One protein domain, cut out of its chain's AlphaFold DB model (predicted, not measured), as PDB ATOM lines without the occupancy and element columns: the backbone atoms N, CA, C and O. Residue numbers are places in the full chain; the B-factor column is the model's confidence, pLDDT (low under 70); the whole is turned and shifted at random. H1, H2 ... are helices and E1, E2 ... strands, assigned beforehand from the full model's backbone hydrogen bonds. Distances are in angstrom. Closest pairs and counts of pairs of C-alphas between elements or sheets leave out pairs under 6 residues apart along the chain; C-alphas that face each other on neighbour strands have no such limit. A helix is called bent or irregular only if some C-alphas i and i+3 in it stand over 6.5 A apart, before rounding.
ATOM      1  N   ARG A   5      54.486  88.798  48.460       97.12
ATOM      2  CA  ARG A   5      53.599  89.498  49.402       97.12
ATOM      3  C   ARG A   5      52.440  90.128  48.634       97.12
ATOM      4  O   ARG A   5      52.679  90.939  47.743       97.12
ATOM      5  N   THR A   6      51.210  89.827  49.038       97.69
ATOM      6  CA  THR A   6      49.990  90.398  48.449       97.69
ATOM      7  C   THR A   6      49.209  91.189  49.496       97.69
ATOM      8  O   THR A   6      49.083  90.762  50.642       97.69
ATOM      9  N   ILE A   7      48.645  92.332  49.102       98.31
ATOM     10  CA  ILE A   7      47.707  93.114  49.918       98.31
ATOM     11  C   ILE A   7      46.396  93.242  49.146       98.31
ATOM     12  O   ILE A   7      46.404  93.666  47.990       98.31
ATOM     13  N   ALA A   8      45.275  92.913  49.783       98.12
ATOM     14  CA  ALA A   8      43.946  93.097  49.208       98.12
ATOM     15  C   ALA A   8      43.383  94.472  49.590       98.12
ATOM     16  O   ALA A   8      43.354  94.830  50.767       98.12
ATOM     17  N   TYR A   9      42.917  95.233  48.601       97.94
ATOM     18  CA  TYR A   9      42.218  96.506  48.788       97.94
ATOM     19  C   TYR A   9      40.773  96.317  48.341       97.94
ATOM     20  O   TYR A   9      40.529  95.942  47.197       97.94
ATOM     21  N   ILE A  10      39.827  96.539  49.247       97.19
ATOM     22  CA  ILE A  10      38.416  96.224  49.032       97.19
ATOM     23  C   ILE A  10      37.601  97.506  49.126       97.19
ATOM     24  O   ILE A  10      37.594  98.163  50.168       97.19
ATOM     25  N   ASP A  11      36.890  97.822  48.046       95.75
ATOM     26  CA  ASP A  11      35.828  98.826  48.034       95.75
ATOM     27  C   ASP A  11      34.532  98.191  48.554       95.75
ATOM     28  O   ASP A  11      33.877  97.390  47.886       95.75
ATOM     29  N   GLY A  12      34.179  98.538  49.785       94.25
ATOM     30  CA  GLY A  12      33.012  98.046  50.496       94.25
ATOM     31  C   GLY A  12      31.686  98.550  49.941       94.25
ATOM     32  O   GLY A  12      30.698  97.823  50.039       94.25
ATOM     33  N   TYR A  13      31.655  99.742  49.334       93.19
ATOM     34  CA  TYR A  13      30.445 100.249  48.689       93.19
ATOM     35  C   TYR A  13      30.153  99.418  47.440       93.19
ATOM     36  O   TYR A  13      29.059  98.868  47.297       93.19
ATOM     37  N   ASN A  14      31.159  99.244  46.578       94.88
ATOM     38  CA  ASN A  14      31.008  98.441  45.369       94.88
ATOM     39  C   ASN A  14      30.694  96.971  45.691       94.88
ATOM     40  O   ASN A  14      29.770  96.400  45.111       94.88
ATOM     41  N   LEU A  15      31.388  96.386  46.673       95.44
ATOM     42  CA  LEU A  15      31.145  95.012  47.109       95.44
ATOM     43  C   LEU A  15      29.711  94.812  47.624       95.44
ATOM     44  O   LEU A  15      29.050  93.851  47.235       95.44
ATOM     45  N   TYR A  16      29.211  95.712  48.478       93.81
ATOM     46  CA  TYR A  16      27.861  95.599  49.037       93.81
ATOM     47  C   TYR A  16      26.783  95.634  47.949       93.81
ATOM     48  O   TYR A  16      25.873  94.798  47.947       93.81
ATOM     49  N   HIS A  17      26.894  96.576  47.010       93.94
ATOM     50  CA  HIS A  17      25.954  96.684  45.897       93.94
ATOM     51  C   HIS A  17      26.044  95.472  44.964       93.94
ATOM     52  O   HIS A  17      25.010  94.891  44.645       93.94
ATOM     53  N   GLY A  18      27.253  94.996  44.649       95.50
ATOM     54  CA  GLY A  18      27.446  93.773  43.866       95.50
ATOM     55  C   GLY A  18      26.813  92.533  44.508       95.50
ATOM     56  O   GLY A  18      26.161  91.746  43.825       95.50
ATOM     57  N   ILE A  19      26.919  92.378  45.833       96.25
ATOM     58  CA  ILE A  19      26.253  91.298  46.583       96.25
ATOM     59  C   ILE A  19      24.724  91.404  46.476       96.25
ATOM     60  O   ILE A  19      24.034  90.386  46.353       96.25
ATOM     61  N   CYS A  20      24.184  92.623  46.542       94.88
ATOM     62  CA  CYS A  20      22.746  92.857  46.429       94.88
ATOM     63  C   CYS A  20      22.234  92.533  45.020       94.88
ATOM     64  O   CYS A  20      21.247  91.804  44.894       94.88
ATOM     65  N   ASP A  21      22.935  92.997  43.985       97.38
ATOM     66  CA  ASP A  21      22.592  92.763  42.579       97.38
ATOM     67  C   ASP A  21      22.683  91.275  42.213       97.38
ATOM     68  O   ASP A  21      21.804  90.737  41.538       97.38
ATOM     69  N   ALA A  22      23.687  90.571  42.749       97.12
ATOM     70  CA  ALA A  22      23.858  89.128  42.588       97.12
ATOM     71  C   ALA A  22      22.857  88.281  43.400       97.12
ATOM     72  O   ALA A  22      22.882  87.055  43.308       97.12
ATOM     73  N   ARG A  23      21.975  88.904  44.199       96.44
ATOM     74  CA  ARG A  23      21.029  88.225  45.108       96.44
ATOM     75  C   ARG A  23      21.720  87.256  46.081       96.44
ATOM     76  O   ARG A  23      21.202  86.183  46.377       96.44
ATOM     77  N   LEU A  24      22.885  87.650  46.598       95.94
ATOM     78  CA  LEU A  24      23.685  86.883  47.559       95.94
ATOM     79  C   LEU A  24      23.552  87.454  48.978       95.94
ATOM     80  O   LEU A  24      24.541  87.666  49.671       95.94
ATOM     81  N   GLN A  25      22.333  87.736  49.444       91.94
ATOM     82  CA  GLN A  25      22.114  88.489  50.692       91.94
ATOM     83  C   GLN A  25      22.716  87.811  51.936       91.94
ATOM     84  O   GLN A  25      23.084  88.504  52.885       91.94
ATOM     85  N   SER A  26      22.868  86.482  51.929       93.06
ATOM     86  CA  SER A  26      23.566  85.727  52.982       93.06
ATOM     87  C   SER A  26      25.057  86.071  53.090       93.06
ATOM     88  O   SER A  26      25.652  85.880  54.145       93.06
ATOM     89  N   SER A  27      25.652  86.630  52.033       93.19
ATOM     90  CA  SER A  27      27.068  87.013  51.957       93.19
ATOM     91  C   SER A  27      27.335  88.456  52.395       93.19
ATOM     92  O   SER A  27      28.448  88.943  52.239       93.19
ATOM     93  N   ARG A  28      26.357  89.176  52.968       89.69
ATOM     94  CA  ARG A  28      26.579  90.548  53.480       89.69
ATOM     95  C   ARG A  28      27.659  90.629  54.561       89.69
ATOM     96  O   ARG A  28      28.285  91.671  54.714       89.69
ATOM     97  N   TRP A  29      27.883  89.529  55.274       88.94
ATOM     98  CA  TRP A  29      28.921  89.373  56.293       88.94
ATOM     99  C   TRP A  29      30.057  88.475  55.792       88.94
ATOM    100  O   TRP A  29      30.538  87.610  56.520       88.94
ATOM    101  N   LEU A  30      30.431  88.623  54.518       94.25
ATOM    102  CA  LEU A  30      31.506  87.854  53.904       94.25
ATOM    103  C   LEU A  30      32.821  88.054  54.664       94.25
ATOM    104  O   LEU A  30      33.243  89.186  54.903       94.25
ATOM    105  N   ASP A  31      33.498  86.952  54.979       96.56
ATOM    106  CA  ASP A  31      34.868  87.005  55.472       96.56
ATOM    107  C   ASP A  31      35.802  87.428  54.331       96.56
ATOM    108  O   ASP A  31      36.162  86.655  53.439       96.56
ATOM    109  N   LEU A  32      36.175  88.704  54.357       96.75
ATOM    110  CA  LEU A  32      37.005  89.324  53.334       96.75
ATOM    111  C   LEU A  32      38.437  88.786  53.324       96.75
ATOM    112  O   LEU A  32      39.079  88.803  52.272       96.75
ATOM    113  N   ARG A  33      38.946  88.313  54.467       97.69
ATOM    114  CA  ARG A  33      40.269  87.695  54.542       97.69
ATOM    115  C   ARG A  33      40.227  86.317  53.903       97.69
ATOM    116  O   ARG A  33      41.027  86.077  53.007       97.69
ATOM    117  N   ALA A  34      39.259  85.483  54.280       97.81
ATOM    118  CA  ALA A  34      39.099  84.155  53.693       97.81
ATOM    119  C   ALA A  34      38.854  84.227  52.175       97.81
ATOM    120  O   ALA A  34      39.463  83.473  51.417       97.81
ATOM    121  N   LEU A  35      38.031  85.180  51.709       97.12
ATOM    122  CA  LEU A  35      37.865  85.430  50.273       97.12
ATOM    123  C   LEU A  35      39.200  85.813  49.617       97.12
ATOM    124  O   LEU A  35      39.554  85.262  48.579       97.12
ATOM    125  N   SER A  36      39.936  86.758  50.204       98.06
ATOM    126  CA  SER A  36      41.210  87.224  49.644       98.06
ATOM    127  C   SER A  36      42.254  86.105  49.584       98.06
ATOM    128  O   SER A  36      42.992  86.020  48.607       98.06
ATOM    129  N   GLU A  37      42.295  85.231  50.591       97.81
ATOM    130  CA  GLU A  37      43.166  84.049  50.640       97.81
ATOM    131  C   GLU A  37      42.795  83.023  49.565       97.81
ATOM    132  O   GLU A  37      43.680  82.505  48.885       97.81
ATOM    133  N   ALA A  38      41.498  82.793  49.338       97.62
ATOM    134  CA  ALA A  38      41.010  81.890  48.294       97.62
ATOM    135  C   ALA A  38      41.346  82.357  46.863       97.62
ATOM    136  O   ALA A  38      41.325  81.552  45.934       97.62
ATOM    137  N   LEU A  39      41.662  83.644  46.677       96.81
ATOM    138  CA  LEU A  39      42.047  84.231  45.388       96.81
ATOM    139  C   LEU A  39      43.569  84.240  45.146       96.81
ATOM    140  O   LEU A  39      44.008  84.615  44.056       96.81
ATOM    141  N   LEU A  40      44.383  83.858  46.136       97.12
ATOM    142  CA  LEU A  40      45.841  83.853  46.008       97.12
ATOM    143  C   LEU A  40      46.338  82.758  45.059       97.12
ATOM    144  O   LEU A  40      45.774  81.670  44.956       97.12
ATOM    145  N   LYS A  41      47.477  83.018  44.415       95.69
ATOM    146  CA  LYS A  41      48.230  81.998  43.669       95.69
ATOM    147  C   LYS A  41      49.131  81.181  44.614       95.69
ATOM    148  O   LYS A  41      49.513  81.692  45.664       95.69
ATOM    149  N   PRO A  42      49.571  79.962  44.234       93.12
ATOM    150  CA  PRO A  42      50.341  79.073  45.119       93.12
ATOM    151  C   PRO A  42      51.678  79.624  45.658       93.12
ATOM    152  O   PRO A  42      52.233  79.056  46.593       93.12
ATOM    153  N   GLN A  43      52.216  80.707  45.088       95.25
ATOM    154  CA  GLN A  43      53.447  81.370  45.549       95.25
ATOM    155  C   GLN A  43      53.190  82.723  46.230       95.25
ATOM    156  O   GLN A  43      54.131  83.484  46.454       95.25
ATOM    157  N   GLN A  44      51.937  83.032  46.557       97.12
ATOM    158  CA  GLN A  44      51.539  84.281  47.196       97.12
ATOM    159  C   GLN A  44      51.109  84.043  48.641       97.12
ATOM    160  O   GLN A  44      50.605  82.979  48.991       97.12
ATOM    161  N   HIS A  45      51.276  85.062  49.479       96.62
ATOM    162  CA  HIS A  45      50.667  85.107  50.804       96.62
ATOM    163  C   HIS A  45      50.007  86.463  51.033       96.62
ATOM    164  O   HIS A  45      50.516  87.503  50.604       96.62
ATOM    165  N   LEU A  46      48.864  86.443  51.712       98.06
ATOM    166  CA  LEU A  46      48.124  87.648  52.049       98.06
ATOM    167  C   LEU A  46      48.721  88.287  53.300       98.06
ATOM    168  O   LEU A  46      48.583  87.776  54.409       98.06
ATOM    169  N   ASP A  47      49.353  89.434  53.115       98.06
ATOM    170  CA  ASP A  47      49.951  90.210  54.194       98.06
ATOM    171  C   ASP A  47      48.910  91.085  54.904       98.06
ATOM    172  O   ASP A  47      48.839  91.129  56.131       98.06
ATOM    173  N   LEU A  48      48.044  91.752  54.136       98.19
ATOM    174  CA  LEU A  48      47.074  92.702  54.673       98.19
ATOM    175  C   LEU A  48      45.789  92.737  53.839       98.19
ATOM    176  O   LEU A  48      45.817  92.592  52.619       98.19
ATOM    177  N   VAL A  49      44.667  92.999  54.508       98.31
ATOM    178  CA  VAL A  49      43.396  93.381  53.880       98.31
ATOM    179  C   VAL A  49      43.067  94.799  54.321       98.31
ATOM    180  O   VAL A  49      42.997  95.076  55.519       98.31
ATOM    181  N   ARG A  50      42.871  95.703  53.365       97.94
ATOM    182  CA  ARG A  50      42.412  97.072  53.599       97.94
ATOM    183  C   ARG A  50      41.003  97.224  53.055       97.94
ATOM    184  O   ARG A  50      40.785  97.125  51.852       97.94
ATOM    185  N   TYR A  51      40.063  97.469  53.956       95.88
ATOM    186  CA  TYR A  51      38.662  97.693  53.632       95.88
ATOM    187  C   TYR A  51      38.350  99.188  53.676       95.88
ATOM    188  O   TYR A  51      38.611  99.849  54.682       95.88
ATOM    189  N   PHE A  52      37.789  99.709  52.590       94.56
ATOM    190  CA  PHE A  52      37.367 101.098  52.460       94.56
ATOM    191  C   PHE A  52      35.869 101.114  52.232       94.56
ATOM    192  O   PHE A  52      35.365 100.357  51.416       94.56
ATOM    193  N   THR A  53      35.144 101.973  52.931       91.69
ATOM    194  CA  THR A  53      33.707 102.120  52.708       91.69
ATOM    195  C   THR A  53      33.302 103.574  52.844       91.69
ATOM    196  O   THR A  53      34.020 104.386  53.437       91.69
TER     197      THR A  53
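What this domain is: This is residues 5 to 53 of the 59 residues of the protein "NYN domain-containing protein" of Acidimicrobiia bacterium (UniProt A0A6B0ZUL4). Two parallel strands side by side, E1 and E2, make a narrow ribbon along the long axis, and the three helices between them in the chain form an elongated loop that leads back to the ribbon's other end. H3 packs over one face of the ribbon, near both strands but with more of its close C-alpha pairs to E2 than to E1, while H1 and H2 make the end of the domain away from the start of E1, and E2 bends by 58 degrees at residue 47. The printed part has 49 residues, with two named strands and three named helices in the order E1, H1, H2, H3, E2; the class is mixed, helices and strands. The whole is only just loose, close to compact, with a radius of gyration of the C-alphas of 11.7 A, and the C-alphas span 33 by 20 by 13 A.

How they stand to each other: E1, residues 5 to 11, and E2, residues 44 to 52, are parallel neighbours, with 24 degrees between their directions. N 8 and O 48 are 2.9 A apart and N 50 and O 8 are 2.8 A apart, both within hydrogen-bond range. E2 bends at residue 47. With H1, residues 12 to 21, H2, residues 25 to 29, and H3, residues 32 to 38, between them, the two strands form a strand-helix-strand unit, two parallel neighbour strands joined through helices. The closest C-alphas of H3 and E2 are those of Glu 37 and Leu 46, 6.3 A apart; those of H3 and E1 are Ser 36 and Ala 8, 6.5 A apart. The closest C-alphas of H1 and E2 are those of Gly 12 and Phe 52, 5.7 A apart. H1 and H2 touch, the closest C-alphas being those of Ile 19 and Gln 25, 6.5 A apart. H1 and H3 are apart, and so are H2 and H3, E1 and H2, and H2 and E2. In H1 and H3 every O i to N i+4 pair is within hydrogen-bond range; in H2 0 of 1 is, and 1 of 2 O i to N i+3 pairs.

Where its parts are: E1 runs 20.1 A from C-alpha 5 at (53.599, 89.498, 49.402) to C-alpha 11. E2 runs 22.6 A and ends with C-alpha 52 at (37.367, 101.098, 52.460). H1 is 14.1 A long, from C-alpha 12 at (33.012, 98.046, 50.496). H2 is 8.9 A long and irregular: C-alphas 26 and 29 are 7.3 A apart. H3 is 9.8 A long.

The domain as a whole: The two C-alphas farthest apart, those of Arg 23 and Gln 43, are 33.1 A apart. The printed part, residues 5 to 53, has no cut. The four links, E1 to H1, H1 to H2, H2 to H3 and H3 to E2, are tight. The mean pLDDT of the printed part is 95.8, and no printed residue is under 70.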